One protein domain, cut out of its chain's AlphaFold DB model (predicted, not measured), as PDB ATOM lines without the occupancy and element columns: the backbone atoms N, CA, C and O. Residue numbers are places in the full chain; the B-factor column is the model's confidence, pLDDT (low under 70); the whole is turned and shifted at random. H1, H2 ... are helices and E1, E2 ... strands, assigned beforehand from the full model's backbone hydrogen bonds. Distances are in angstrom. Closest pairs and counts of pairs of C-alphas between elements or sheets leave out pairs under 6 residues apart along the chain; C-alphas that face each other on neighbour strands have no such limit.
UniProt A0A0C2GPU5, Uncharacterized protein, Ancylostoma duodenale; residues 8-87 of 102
ATOM      1  N   ILE A   8     -20.943 -20.989 -57.181       89.81
ATOM      2  CA  ILE A   8     -21.380 -20.113 -56.086       89.81
ATOM      3  C   ILE A   8     -22.452 -20.772 -55.207       89.81
ATOM      4  O   ILE A   8     -22.413 -20.620 -53.988       89.81
ATOM      5  N   ASP A   9     -23.351 -21.568 -55.801       89.06
ATOM      6  CA  ASP A   9     -24.366 -22.321 -55.056       89.06
ATOM      7  C   ASP A   9     -23.704 -23.430 -54.214       89.06
ATOM      8  O   ASP A   9     -24.071 -23.634 -53.056       89.06
ATOM      9  N   VAL A  10     -22.676 -24.104 -54.752       89.12
ATOM     10  CA  VAL A  10     -21.891 -25.106 -54.010       89.12
ATOM     11  C   VAL A  10     -21.113 -24.454 -52.868       89.12
ATOM     12  O   VAL A  10     -21.131 -24.981 -51.758       89.12
ATOM     13  N   THR A  11     -20.460 -23.310 -53.095       90.44
ATOM     14  CA  THR A  11     -19.724 -22.587 -52.044       90.44
ATOM     15  C   THR A  11     -20.650 -22.192 -50.900       90.44
ATOM     16  O   THR A  11     -20.320 -22.444 -49.740       90.44
ATOM     17  N   ALA A  12     -21.820 -21.631 -51.219       91.62
ATOM     18  CA  ALA A  12     -22.822 -21.267 -50.222       91.62
ATOM     19  C   ALA A  12     -23.316 -22.500 -49.447       91.62
ATOM     20  O   ALA A  12     -23.308 -22.505 -48.218       91.62
ATOM     21  N   ALA A  13     -23.644 -23.592 -50.145       91.88
ATOM     22  CA  ALA A  13     -24.067 -24.827 -49.494       91.88
ATOM     23  C   ALA A  13     -22.980 -25.413 -48.582       91.88
ATOM     24  O   ALA A  13     -23.267 -25.821 -47.460       91.88
ATOM     25  N   VAL A  14     -21.719 -25.436 -49.021       91.25
ATOM     26  CA  VAL A  14     -20.604 -25.915 -48.191       91.25
ATOM     27  C   VAL A  14     -20.442 -25.044 -46.950       91.25
ATOM     28  O   VAL A  14     -20.268 -25.584 -45.856       91.25
ATOM     29  N   HIS A  15     -20.523 -23.722 -47.102       91.62
ATOM     30  CA  HIS A  15     -20.462 -22.785 -45.985       91.62
ATOM     31  C   HIS A  15     -21.565 -23.071 -44.955       91.62
ATOM     32  O   HIS A  15     -21.268 -23.270 -43.775       91.62
ATOM     33  N   ASP A  16     -22.812 -23.202 -45.399       91.12
ATOM     34  CA  ASP A  16     -23.952 -23.418 -44.505       91.12
ATOM     35  C   ASP A  16     -23.888 -24.780 -43.801       91.12
ATOM     36  O   ASP A  16     -24.146 -24.897 -42.596       91.12
ATOM     37  N   LEU A  17     -23.486 -25.827 -44.529       93.00
ATOM     38  CA  LEU A  17     -23.403 -27.190 -44.008       93.00
ATOM     39  C   LEU A  17     -22.221 -27.408 -43.048       93.00
ATOM     40  O   LEU A  17     -22.220 -28.401 -42.315       93.00
ATOM     41  N   ARG A  18     -21.222 -26.514 -43.005       91.31
ATOM     42  CA  ARG A  18     -20.108 -26.600 -42.036       91.31
ATOM     43  C   ARG A  18     -20.568 -26.452 -40.591       91.31
ATOM     44  O   ARG A  18     -20.007 -27.112 -39.722       91.31
ATOM     45  N   SER A  19     -21.621 -25.674 -40.341       88.19
ATOM     46  CA  SER A  19     -22.189 -25.483 -38.995       88.19
ATOM     47  C   SER A  19     -22.648 -26.788 -38.323       88.19
ATOM     48  O   SER A  19     -22.752 -26.859 -37.104       88.19
ATOM     49  N   MET A  20     -22.894 -27.840 -39.111       88.31
ATOM     50  CA  MET A  20     -23.368 -29.144 -38.638       88.31
ATOM     51  C   MET A  20     -22.239 -30.166 -38.450       88.31
ATOM     52  O   MET A  20     -22.511 -31.342 -38.189       88.31
ATOM     53  N   GLN A  21     -20.973 -29.759 -38.587       91.38
ATOM     54  CA  GLN A  21     -19.826 -30.623 -38.302       91.38
ATOM     55  C   GLN A  21     -19.893 -31.185 -36.880       91.38
ATOM     56  O   GLN A  21     -20.242 -30.508 -35.919       91.38
ATOM     57  N   GLY A  22     -19.575 -32.469 -36.750       91.25
ATOM     58  CA  GLY A  22     -19.633 -33.199 -35.487       91.25
ATOM     59  C   GLY A  22     -20.971 -33.879 -35.192       91.25
ATOM     60  O   GLY A  22     -21.000 -34.768 -34.335       91.25
ATOM     61  N   PHE A  23     -22.037 -33.558 -35.930       95.44
ATOM     62  CA  PHE A  23     -23.318 -34.251 -35.810       95.44
ATOM     63  C   PHE A  23     -23.217 -35.687 -36.341       95.44
ATOM     64  O   PHE A  23     -22.436 -35.993 -37.246       95.44
ATOM     65  N   ARG A  24     -24.025 -36.591 -35.783       95.62
ATOM     66  CA  ARG A  24     -24.138 -37.974 -36.266       95.62
ATOM     67  C   ARG A  24     -25.313 -38.115 -37.211       95.62
ATOM     68  O   ARG A  24     -26.399 -37.623 -36.914       95.62
ATOM     69  N   ILE A  25     -25.108 -38.820 -38.319       96.06
ATOM     70  CA  ILE A  25     -26.192 -39.193 -39.228       96.06
ATOM     71  C   ILE A  25     -27.001 -40.298 -38.551       96.06
ATOM     72  O   ILE A  25     -26.496 -41.384 -38.291       96.06
ATOM     73  N   MET A  26     -28.259 -40.023 -38.244       96.06
ATOM     74  CA  MET A  26     -29.145 -40.944 -37.536       96.06
ATOM     75  C   MET A  26     -29.961 -41.804 -38.486       96.06
ATOM     76  O   MET A  26     -30.253 -42.958 -38.183       96.06
ATOM     77  N   ASN A  27     -30.394 -41.220 -39.602       94.50
ATOM     78  CA  ASN A  27     -31.193 -41.923 -40.591       94.50
ATOM     79  C   ASN A  27     -31.137 -41.214 -41.946       94.50
ATOM     80  O   ASN A  27     -30.858 -40.016 -42.012       94.50
ATOM     81  N   VAL A  28     -31.476 -41.942 -43.006       94.88
ATOM     82  CA  VAL A  28     -31.610 -41.425 -44.373       94.88
ATOM     83  C   VAL A  28     -32.978 -41.823 -44.919       94.88
ATOM     84  O   VAL A  28     -33.362 -42.985 -44.829       94.88
ATOM     85  N   TYR A  29     -33.742 -40.887 -45.459       94.38
ATOM     86  CA  TYR A  29     -35.077 -41.111 -46.014       94.38
ATOM     87  C   TYR A  29     -35.085 -40.792 -47.503       94.38
ATOM     88  O   TYR A  29     -34.421 -39.849 -47.923       94.38
ATOM     89  N   ASP A  30     -35.876 -41.524 -48.278       92.69
ATOM     90  CA  ASP A  30     -36.206 -41.136 -49.646       92.69
ATOM     91  C   ASP A  30     -37.409 -40.199 -49.642       92.69
ATOM     92  O   ASP A  30     -38.377 -40.422 -48.910       92.69
ATOM     93  N   ILE A  31     -37.370 -39.197 -50.512       92.88
ATOM     94  CA  ILE A  31     -38.576 -38.514 -50.993       92.88
ATOM     95  C   ILE A  31     -38.957 -39.106 -52.350       92.88
ATOM     96  O   ILE A  31     -40.102 -39.469 -52.588       92.88
ATOM     97  N   ASN A  32     -37.974 -39.228 -53.244       89.44
ATOM     98  CA  ASN A  32     -38.120 -39.836 -54.562       89.44
ATOM     99  C   ASN A  32     -36.782 -40.459 -55.003       89.44
ATOM    100  O   ASN A  32     -35.797 -40.425 -54.272       89.44
ATOM    101  N   HIS A  33     -36.728 -40.995 -56.223       88.00
ATOM    102  CA  HIS A  33     -35.564 -41.704 -56.771       88.00
ATOM    103  C   HIS A  33     -34.267 -40.872 -56.896       88.00
ATOM    104  O   HIS A  33     -33.216 -41.449 -57.166       88.00
ATOM    105  N   LYS A  34     -34.320 -39.544 -56.729       90.75
ATOM    106  CA  LYS A  34     -33.158 -38.634 -56.785       90.75
ATOM    107  C   LYS A  34     -32.987 -37.769 -55.540       90.75
ATOM    108  O   LYS A  34     -31.973 -37.081 -55.436       90.75
ATOM    109  N   THR A  35     -33.959 -37.781 -54.629       93.31
ATOM    110  CA  THR A  35     -34.044 -36.836 -53.514       93.31
ATOM    111  C   THR A  35     -34.106 -37.571 -52.189       93.31
ATOM    112  O   THR A  35     -35.013 -38.374 -51.949       93.31
ATOM    113  N   TYR A  36     -33.172 -37.235 -51.307       94.75
ATOM    114  CA  TYR A  36     -32.953 -37.888 -50.029       94.75
ATOM    115  C   TYR A  36     -32.902 -36.861 -48.902       94.75
ATOM    116  O   TYR A  36     -32.448 -35.731 -49.086       94.75
ATOM    117  N   ILE A  37     -33.321 -37.275 -47.711       95.56
ATOM    118  CA  ILE A  37     -33.178 -36.501 -46.480       95.56
ATOM    119  C   ILE A  37     -32.318 -37.269 -45.500       95.56
ATOM    120  O   ILE A  37     -32.685 -38.359 -45.069       95.56
ATOM    121  N   MET A  38     -31.222 -36.664 -45.065       95.38
ATOM    122  CA  MET A  38     -30.421 -37.178 -43.961       95.38
ATOM    123  C   MET A  38     -30.831 -36.475 -42.673       95.38
ATOM    124  O   MET A  38     -30.834 -35.249 -42.610       95.38
ATOM    125  N   LYS A  39     -31.173 -37.245 -41.641       95.06
ATOM    126  CA  LYS A  39     -31.401 -36.746 -40.282       95.06
ATOM    127  C   LYS A  39     -30.089 -36.791 -39.517       95.06
ATOM    128  O   LYS A  39     -29.500 -37.862 -39.394       95.06
ATOM    129  N   LEU A  40     -29.679 -35.663 -38.962       96.06
ATOM    130  CA  LEU A  40     -28.480 -35.511 -38.155       96.06
ATOM    131  C   LEU A  40     -28.862 -35.138 -36.720       96.06
ATOM    132  O   LEU A  40     -29.853 -34.439 -36.508       96.06
ATOM    133  N   SER A  41     -28.081 -35.586 -35.737       95.25
ATOM    134  CA  SER A  41     -28.254 -35.161 -34.344       95.25
ATOM    135  C   SER A  41     -26.944 -34.966 -33.594       95.25
ATOM    136  O   SER A  41     -25.980 -35.713 -33.801       95.25
ATOM    137  N   PHE A  42     -26.963 -34.020 -32.661       93.69
ATOM    138  CA  PHE A  42     -25.927 -33.799 -31.661       93.69
ATOM    139  C   PHE A  42     -26.605 -33.393 -30.348       93.69
ATOM    140  O   PHE A  42     -27.178 -32.316 -30.248       93.69
ATOM    141  N   GLY A  43     -26.602 -34.286 -29.354       90.38
ATOM    142  CA  GLY A  43     -27.356 -34.066 -28.118       90.38
ATOM    143  C   GLY A  43     -28.853 -33.828 -28.399       90.38
ATOM    144  O   GLY A  43     -29.470 -34.667 -29.066       90.38
ATOM    145  N   PRO A  44     -29.451 -32.724 -27.910       92.12
ATOM    146  CA  PRO A  44     -30.853 -32.396 -28.171       92.12
ATOM    147  C   PRO A  44     -31.091 -31.868 -29.596       92.12
ATOM    148  O   PRO A  44     -32.211 -31.980 -30.108       92.12
ATOM    149  N   ASP A  45     -30.052 -31.339 -30.249       92.25
ATOM    150  CA  ASP A  45     -30.166 -30.670 -31.539       92.25
ATOM    151  C   ASP A  45     -30.339 -31.667 -32.677       92.25
ATOM    152  O   ASP A  45     -29.658 -32.698 -32.772       92.25
ATOM    153  N   LYS A  46     -31.266 -31.341 -33.579       92.94
ATOM    154  CA  LYS A  46     -31.607 -32.153 -34.747       92.94
ATOM    155  C   LYS A  46     -31.638 -31.275 -35.980       92.94
ATOM    156  O   LYS A  46     -32.340 -30.269 -36.017       92.94
ATOM    157  N   PHE A  47     -30.943 -31.721 -37.015       93.38
ATOM    158  CA  PHE A  47     -30.971 -31.082 -38.322       93.38
ATOM    159  C   PHE A  47     -31.302 -32.090 -39.406       93.38
ATOM    160  O   PHE A  47     -31.132 -33.299 -39.247       93.38
ATOM    161  N   PHE A  48     -31.786 -31.571 -40.523       94.81
ATOM    162  CA  PHE A  48     -32.061 -32.354 -41.709       94.81
ATOM    163  C   PHE A  48     -31.286 -31.749 -42.872       94.81
ATOM    164  O   PHE A  48     -31.229 -30.530 -43.007       94.81
ATOM    165  N   ILE A  49     -30.688 -32.594 -43.703       95.00
ATOM    166  CA  ILE A  49     -30.048 -32.188 -44.954       95.00
ATOM    167  C   ILE A  49     -30.869 -32.777 -46.089       95.00
ATOM    168  O   ILE A  49     -31.054 -33.993 -46.135       95.00
ATOM    169  N   LEU A  50     -31.345 -31.918 -46.986       94.94
ATOM    170  CA  LEU A  50     -31.921 -32.331 -48.255       94.94
ATOM    171  C   LEU A  50     -30.794 -32.468 -49.273       94.94
ATOM    172  O   LEU A  50     -30.000 -31.545 -49.462       94.94
ATOM    173  N   PHE A  51     -30.756 -33.609 -49.944       93.00
ATOM    174  CA  PHE A  51     -29.831 -33.887 -51.026       93.00
ATOM    175  C   PHE A  51     -30.612 -34.350 -52.250       93.00
ATOM    176  O   PHE A  51     -31.285 -35.377 -52.213       93.00
ATOM    177  N   GLU A  52     -30.508 -33.590 -53.331       92.25
ATOM    178  CA  GLU A  52     -31.081 -33.924 -54.625       92.25
ATOM    179  C   GLU A  52     -29.953 -34.039 -55.645       92.25
ATOM    180  O   GLU A  52     -29.241 -33.067 -55.924       92.25
ATOM    181  N   SER A  53     -29.777 -35.249 -56.171       87.75
ATOM    182  CA  SER A  53     -28.644 -35.586 -57.029       87.75
ATOM    183  C   SER A  53     -28.570 -34.666 -58.251       87.75
ATOM    184  O   SER A  53     -29.521 -34.568 -59.027       87.75
ATOM    185  N   GLY A  54     -27.433 -33.982 -58.409       83.50
ATOM    186  CA  GLY A  54     -27.159 -33.057 -59.514       83.50
ATOM    187  C   GLY A  54     -27.883 -31.706 -59.446       83.50
ATOM    188  O   GLY A  54     -27.705 -30.894 -60.350       83.50
ATOM    189  N   ILE A  55     -28.688 -31.452 -58.407       89.00
ATOM    190  CA  ILE A  55     -29.561 -30.270 -58.349       89.00
ATOM    191  C   ILE A  55     -29.258 -29.389 -57.142       89.00
ATOM    192  O   ILE A  55     -29.113 -28.181 -57.315       89.00
ATOM    193  N   ARG A  56     -29.194 -29.944 -55.925       90.75
ATOM    194  CA  ARG A  56     -28.969 -29.149 -54.703       90.75
ATOM    195  C   ARG A  56     -28.598 -30.000 -53.499       90.75
ATOM    196  O   ARG A  56     -29.047 -31.134 -53.348       90.75
ATOM    197  N   ILE A  57     -27.874 -29.384 -52.576       92.81
ATOM    198  CA  ILE A  57     -27.691 -29.877 -51.215       92.81
ATOM    199  C   ILE A  57     -27.801 -28.697 -50.253       92.81
ATOM    200  O   ILE A  57     -27.191 -27.661 -50.489       92.81
ATOM    201  N   HIS A  58     -28.634 -28.809 -49.223       93.12
ATOM    202  CA  HIS A  58     -28.831 -27.737 -48.243       93.12
ATOM    203  C   HIS A  58     -29.528 -28.263 -46.989       93.12
ATOM    204  O   HIS A  58     -30.056 -29.379 -46.959       93.12
ATOM    205  N   ARG A  59     -29.549 -27.443 -45.938       94.00
ATOM    206  CA  ARG A  59     -30.330 -27.725 -44.736       94.00
ATOM    207  C   ARG A  59     -31.828 -27.673 -45.049       94.00
ATOM    208  O   ARG A  59     -32.323 -26.715 -45.631       94.00
ATOM    209  N   ALA A  60     -32.554 -28.701 -44.636       93.25
ATOM    210  CA  ALA A  60     -34.003 -28.769 -44.720       93.25
ATOM    211  C   ALA A  60     -34.638 -28.044 -43.523       93.25
ATOM    212  O   ALA A  60     -34.348 -28.365 -42.368       93.25
ATOM    213  N   TYR A  61     -35.521 -27.089 -43.815       87.75
ATOM    214  CA  TYR A  61     -36.289 -26.328 -42.816       87.75
ATOM    215  C   TYR A  61     -37.765 -26.732 -42.763       87.75
ATOM    216  O   TYR A  61     -38.443 -26.471 -41.776       87.75
ATOM    217  N   HIS A  62     -38.253 -27.385 -43.816       83.12
ATOM    218  CA  HIS A  62     -39.641 -27.808 -43.946       83.12
ATOM    219  C   HIS A  62     -39.790 -29.306 -43.683       83.12
ATOM    220  O   HIS A  62     -38.841 -30.084 -43.812       83.12
ATOM    221  N   ASN A  63     -41.014 -29.713 -43.354       82.44
ATOM    222  CA  ASN A  63     -41.379 -31.119 -43.324       82.44
ATOM    223  C   ASN A  63     -41.615 -31.604 -44.752       82.44
ATOM    224  O   ASN A  63     -42.499 -31.111 -45.444       82.44
ATOM    225  N   TYR A  64     -40.824 -32.583 -45.174       85.94
ATOM    226  CA  TYR A  64     -41.011 -33.254 -46.452       85.94
ATOM    227  C   TYR A  64     -41.766 -34.564 -46.244       85.94
ATOM    228  O   TYR A  64     -41.518 -35.287 -45.266       85.94
ATOM    229  N   GLU A  65     -42.647 -34.875 -47.191       87.81
ATOM    230  CA  GLU A  65     -43.290 -36.177 -47.282       87.81
ATOM    231  C   GLU A  65     -42.232 -37.235 -47.612       87.81
ATOM    232  O   GLU A  65     -41.435 -37.092 -48.539       87.81
ATOM    233  N   LYS A  66     -42.165 -38.265 -46.772       89.06
ATOM    234  CA  LYS A  66     -41.171 -39.331 -46.879       89.06
ATOM    235  C   LYS A  66     -41.833 -40.512 -47.561       89.06
ATOM    236  O   LYS A  66     -42.975 -40.828 -47.238       89.06
ATOM    237  N   SER A  67     -41.092 -41.205 -48.417       86.94
ATOM    238  CA  SER A  67     -41.565 -42.471 -48.964       86.94
ATOM    239  C   SER A  67     -41.913 -43.433 -47.816       86.94
ATOM    240  O   SER A  67     -41.091 -43.599 -46.904       86.94
ATOM    241  N   PRO A  68     -43.090 -44.086 -47.848       84.31
ATOM    242  CA  PRO A  68     -43.490 -45.041 -46.816       84.31
ATOM    243  C   PRO A  68     -42.546 -46.249 -46.767       84.31
ATOM    244  O   PRO A  68     -42.309 -46.811 -45.698       84.31
ATOM    245  N   PHE A  69     -41.944 -46.602 -47.907       86.88
ATOM    246  CA  PHE A  69     -40.974 -47.686 -48.023       86.88
ATOM    247  C   PHE A  69     -39.610 -47.143 -48.468       86.88
ATOM    248  O   PHE A  69     -39.543 -46.376 -49.433       86.88
ATOM    249  N   PRO A  70     -38.509 -47.517 -47.792       87.94
ATOM    250  CA  PRO A  70     -37.180 -47.088 -48.199       87.94
ATOM    251  C   PRO A  70     -36.765 -47.775 -49.504       87.94
ATOM    252  O   PRO A  70     -36.948 -48.981 -49.676       87.94
ATOM    253  N   SER A  71     -36.143 -47.016 -50.401       91.56
ATOM    254  CA  SER A  71     -35.542 -47.549 -51.619       91.56
ATOM    255  C   SER A  71     -34.344 -48.445 -51.292       91.56
ATOM    256  O   SER A  71     -33.680 -48.286 -50.263       91.56
ATOM    257  N   SER A  72     -34.000 -49.364 -52.198       92.50
ATOM    258  CA  SER A  72     -32.796 -50.198 -52.059       92.50
ATOM    259  C   SER A  72     -31.520 -49.357 -51.929       92.50
ATOM    260  O   SER A  72     -30.599 -49.723 -51.195       92.50
ATOM    261  N   PHE A  73     -31.481 -48.193 -52.585       92.00
ATOM    262  CA  PHE A  73     -30.387 -47.239 -52.462       92.00
ATOM    263  C   PHE A  73     -30.346 -46.590 -51.075       92.00
ATOM    264  O   PHE A  73     -29.287 -46.576 -50.454       92.00
ATOM    265  N   SER A  74     -31.478 -46.148 -50.525       92.44
ATOM    266  CA  SER A  74     -31.516 -45.620 -49.154       92.44
ATOM    267  C   SER A  74     -31.204 -46.666 -48.099       92.44
ATOM    268  O   SER A  74     -30.546 -46.347 -47.112       92.44
ATOM    269  N   ILE A  75     -31.599 -47.925 -48.301       94.81
ATOM    270  CA  ILE A  75     -31.176 -49.029 -47.427       94.81
ATOM    271  C   ILE A  75     -29.646 -49.145 -47.436       94.81
ATOM    272  O   ILE A  75     -29.023 -49.222 -46.372       94.81
ATOM    273  N   LYS A  76     -29.021 -49.090 -48.621       95.25
ATOM    274  CA  LYS A  76     -27.557 -49.061 -48.736       95.25
ATOM    275  C   LYS A  76     -26.968 -47.826 -48.053       95.25
ATOM    276  O   LYS A  76     -26.036 -47.989 -47.271       95.25
ATOM    277  N   LEU A  77     -27.504 -46.626 -48.272       94.19
ATOM    278  CA  LEU A  77     -27.022 -45.409 -47.608       94.19
ATOM    279  C   LEU A  77     -27.097 -45.529 -46.085       94.19
ATOM    280  O   LEU A  77     -26.102 -45.280 -45.415       94.19
ATOM    281  N   ARG A  78     -28.222 -45.996 -45.535       94.62
ATOM    282  CA  ARG A  78     -28.380 -46.230 -44.089       94.62
ATOM    283  C   ARG A  78     -27.308 -47.170 -43.553       94.62
ATOM    284  O   ARG A  78     -26.695 -46.854 -42.538       94.62
ATOM    285  N   LYS A  79     -27.034 -48.280 -44.248       96.00
ATOM    286  CA  LYS A  79     -25.999 -49.247 -43.844       96.00
ATOM    287  C   LYS A  79     -24.605 -48.616 -43.747       96.00
ATOM    288  O   LYS A  79     -23.831 -49.004 -42.880       96.00
ATOM    289  N   HIS A  80     -24.284 -47.657 -44.615       94.62
ATOM    290  CA  HIS A  80     -22.952 -47.045 -44.665       94.62
ATOM    291  C   HIS A  80     -22.836 -45.749 -43.853       94.62
ATOM    292  O   HIS A  80     -21.741 -45.419 -43.398       94.62
ATOM    293  N   LEU A  81     -23.937 -45.013 -43.672       95.19
ATOM    294  CA  LEU A  81     -23.940 -43.667 -43.096       95.19
ATOM    295  C   LEU A  81     -24.485 -43.607 -41.670       95.19
ATOM    296  O   LEU A  81     -24.070 -42.724 -40.921       95.19
ATOM    297  N   ASN A  82     -25.387 -44.506 -41.265       94.88
ATOM    298  CA  ASN A  82     -25.982 -44.415 -39.931       94.88
ATOM    299  C   ASN A  82     -24.913 -44.513 -38.835       94.88
ATOM    300  O   ASN A  82     -23.976 -45.308 -38.903       94.88
ATOM    301  N   ASN A  83     -25.077 -43.672 -37.816       93.31
ATOM    302  CA  ASN A  83     -24.175 -43.459 -36.688       93.31
ATOM    303  C   ASN A  83     -22.770 -42.932 -37.053       93.31
ATOM    304  O   ASN A  83     -21.935 -42.732 -36.166       93.31
ATOM    305  N   ARG A  84     -22.492 -42.650 -38.334       94.31
ATOM    306  CA  ARG A  84     -21.248 -41.990 -38.742       94.31
ATOM    307  C   ARG A  84     -21.314 -40.514 -38.375       94.31
ATOM    308  O   ARG A  84     -22.353 -39.861 -38.487       94.31
ATOM    309  N   ARG A  85     -20.178 -39.987 -37.927       92.88
ATOM    310  CA  ARG A  85     -20.004 -38.567 -37.634       92.88
ATOM    311  C   ARG A  85     -19.726 -37.823 -38.933       92.88
ATOM    312  O   ARG A  85     -18.826 -38.198 -39.679       92.88
ATOM    313  N   TYR A  86     -20.479 -36.761 -39.170       89.88
ATOM    314  CA  TYR A  86     -20.213 -35.817 -40.241       89.88
ATOM    315  C   TYR A  86     -18.989 -34.977 -39.847       89.88
ATOM    316  O   TYR A  86     -19.070 -34.097 -38.991       89.88
ATOM    317  N   SER A  87     -17.820 -35.358 -40.365       86.81
ATOM    318  CA  SER A  87     -16.513 -34.891 -39.891       86.81
ATOM    319  C   SER A  87     -15.991 -33.698 -40.683       86.81
ATOM    320  O   SER A  87     -15.792 -32.630 -40.116       86.81
TER     321      SER A  87
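What this domain is: This is residues 8 to 87 of the 102 residues of an uncharacterized protein of Ancylostoma duodenale (UniProt A0A0C2GPU5). A twisted slab of four strands has helix H2 packed over one face at the edge strand E1, while helix H1 only grazes the sheet at its other edge, by E4. The long link of residues 61 to 71 loops round from E4 to H2. The printed part has 80 residues, with two named helices and four named strands in the order H1 E1 E2 E3 E4 H2, and its class is mixed, helices and strands. The sheet order is E1 - E2 - E3 - E4, all antiparallel. The whole is compact, with a radius of gyration of the C-alphas of 12.3 A and spans of 31 by 30 by 22 A.

Where its parts are: H1, residues 8 to 18, begins with C-alpha 8 at (-21.380, -20.113, -56.086) and is 15.5 A long. E1, residues 24 to 32, is 23.1 A long; E2, residues 35 to 42, 23.5 A; E3, residues 45 to 52, 23.3 A; and E4, residues 56 to 60, 11.2 A. H2, residues 72 to 81, is 14.2 A long and ends with C-alpha 81 at (-23.940, -43.667, -43.096).

How they stand to each other: The closest C-alphas of H1 and E4 are those of Ala 13 and His 58, 5.7 A apart. The strands form a meander, each the antiparallel neighbour of the one before. Hairpin E1 and E2 has N 26 and O 39 at 2.7 A, hairpin E2 and E3 has N 38 and O 49 at 2.9 A, and hairpin E3 and E4 has N 50 and O 58 at 2.8 A, each within hydrogen-bond range. H2 is on the sheet, two layers with the helix on one face, at a height over the sheet of 8.1 A. It lies over E1 and runs along the strands, at 14 degrees to E1 on the local plane. The C-alphas of Val 28 and Arg 78, the closest of E1 and H2, are 5.8 A apart. H1 and H2 are apart. In H1 and H2 every O i to N i+4 pair is within hydrogen-bond range.

The domain as a whole: The C-alphas farthest apart, those of Ile 8 and Phe 69, are 34.8 A apart. The printed part has no cut. The link from E4 to H2 is long, and the other links are tight. The mean pLDDT of the printed part is 91.8, and no printed residue is under 70.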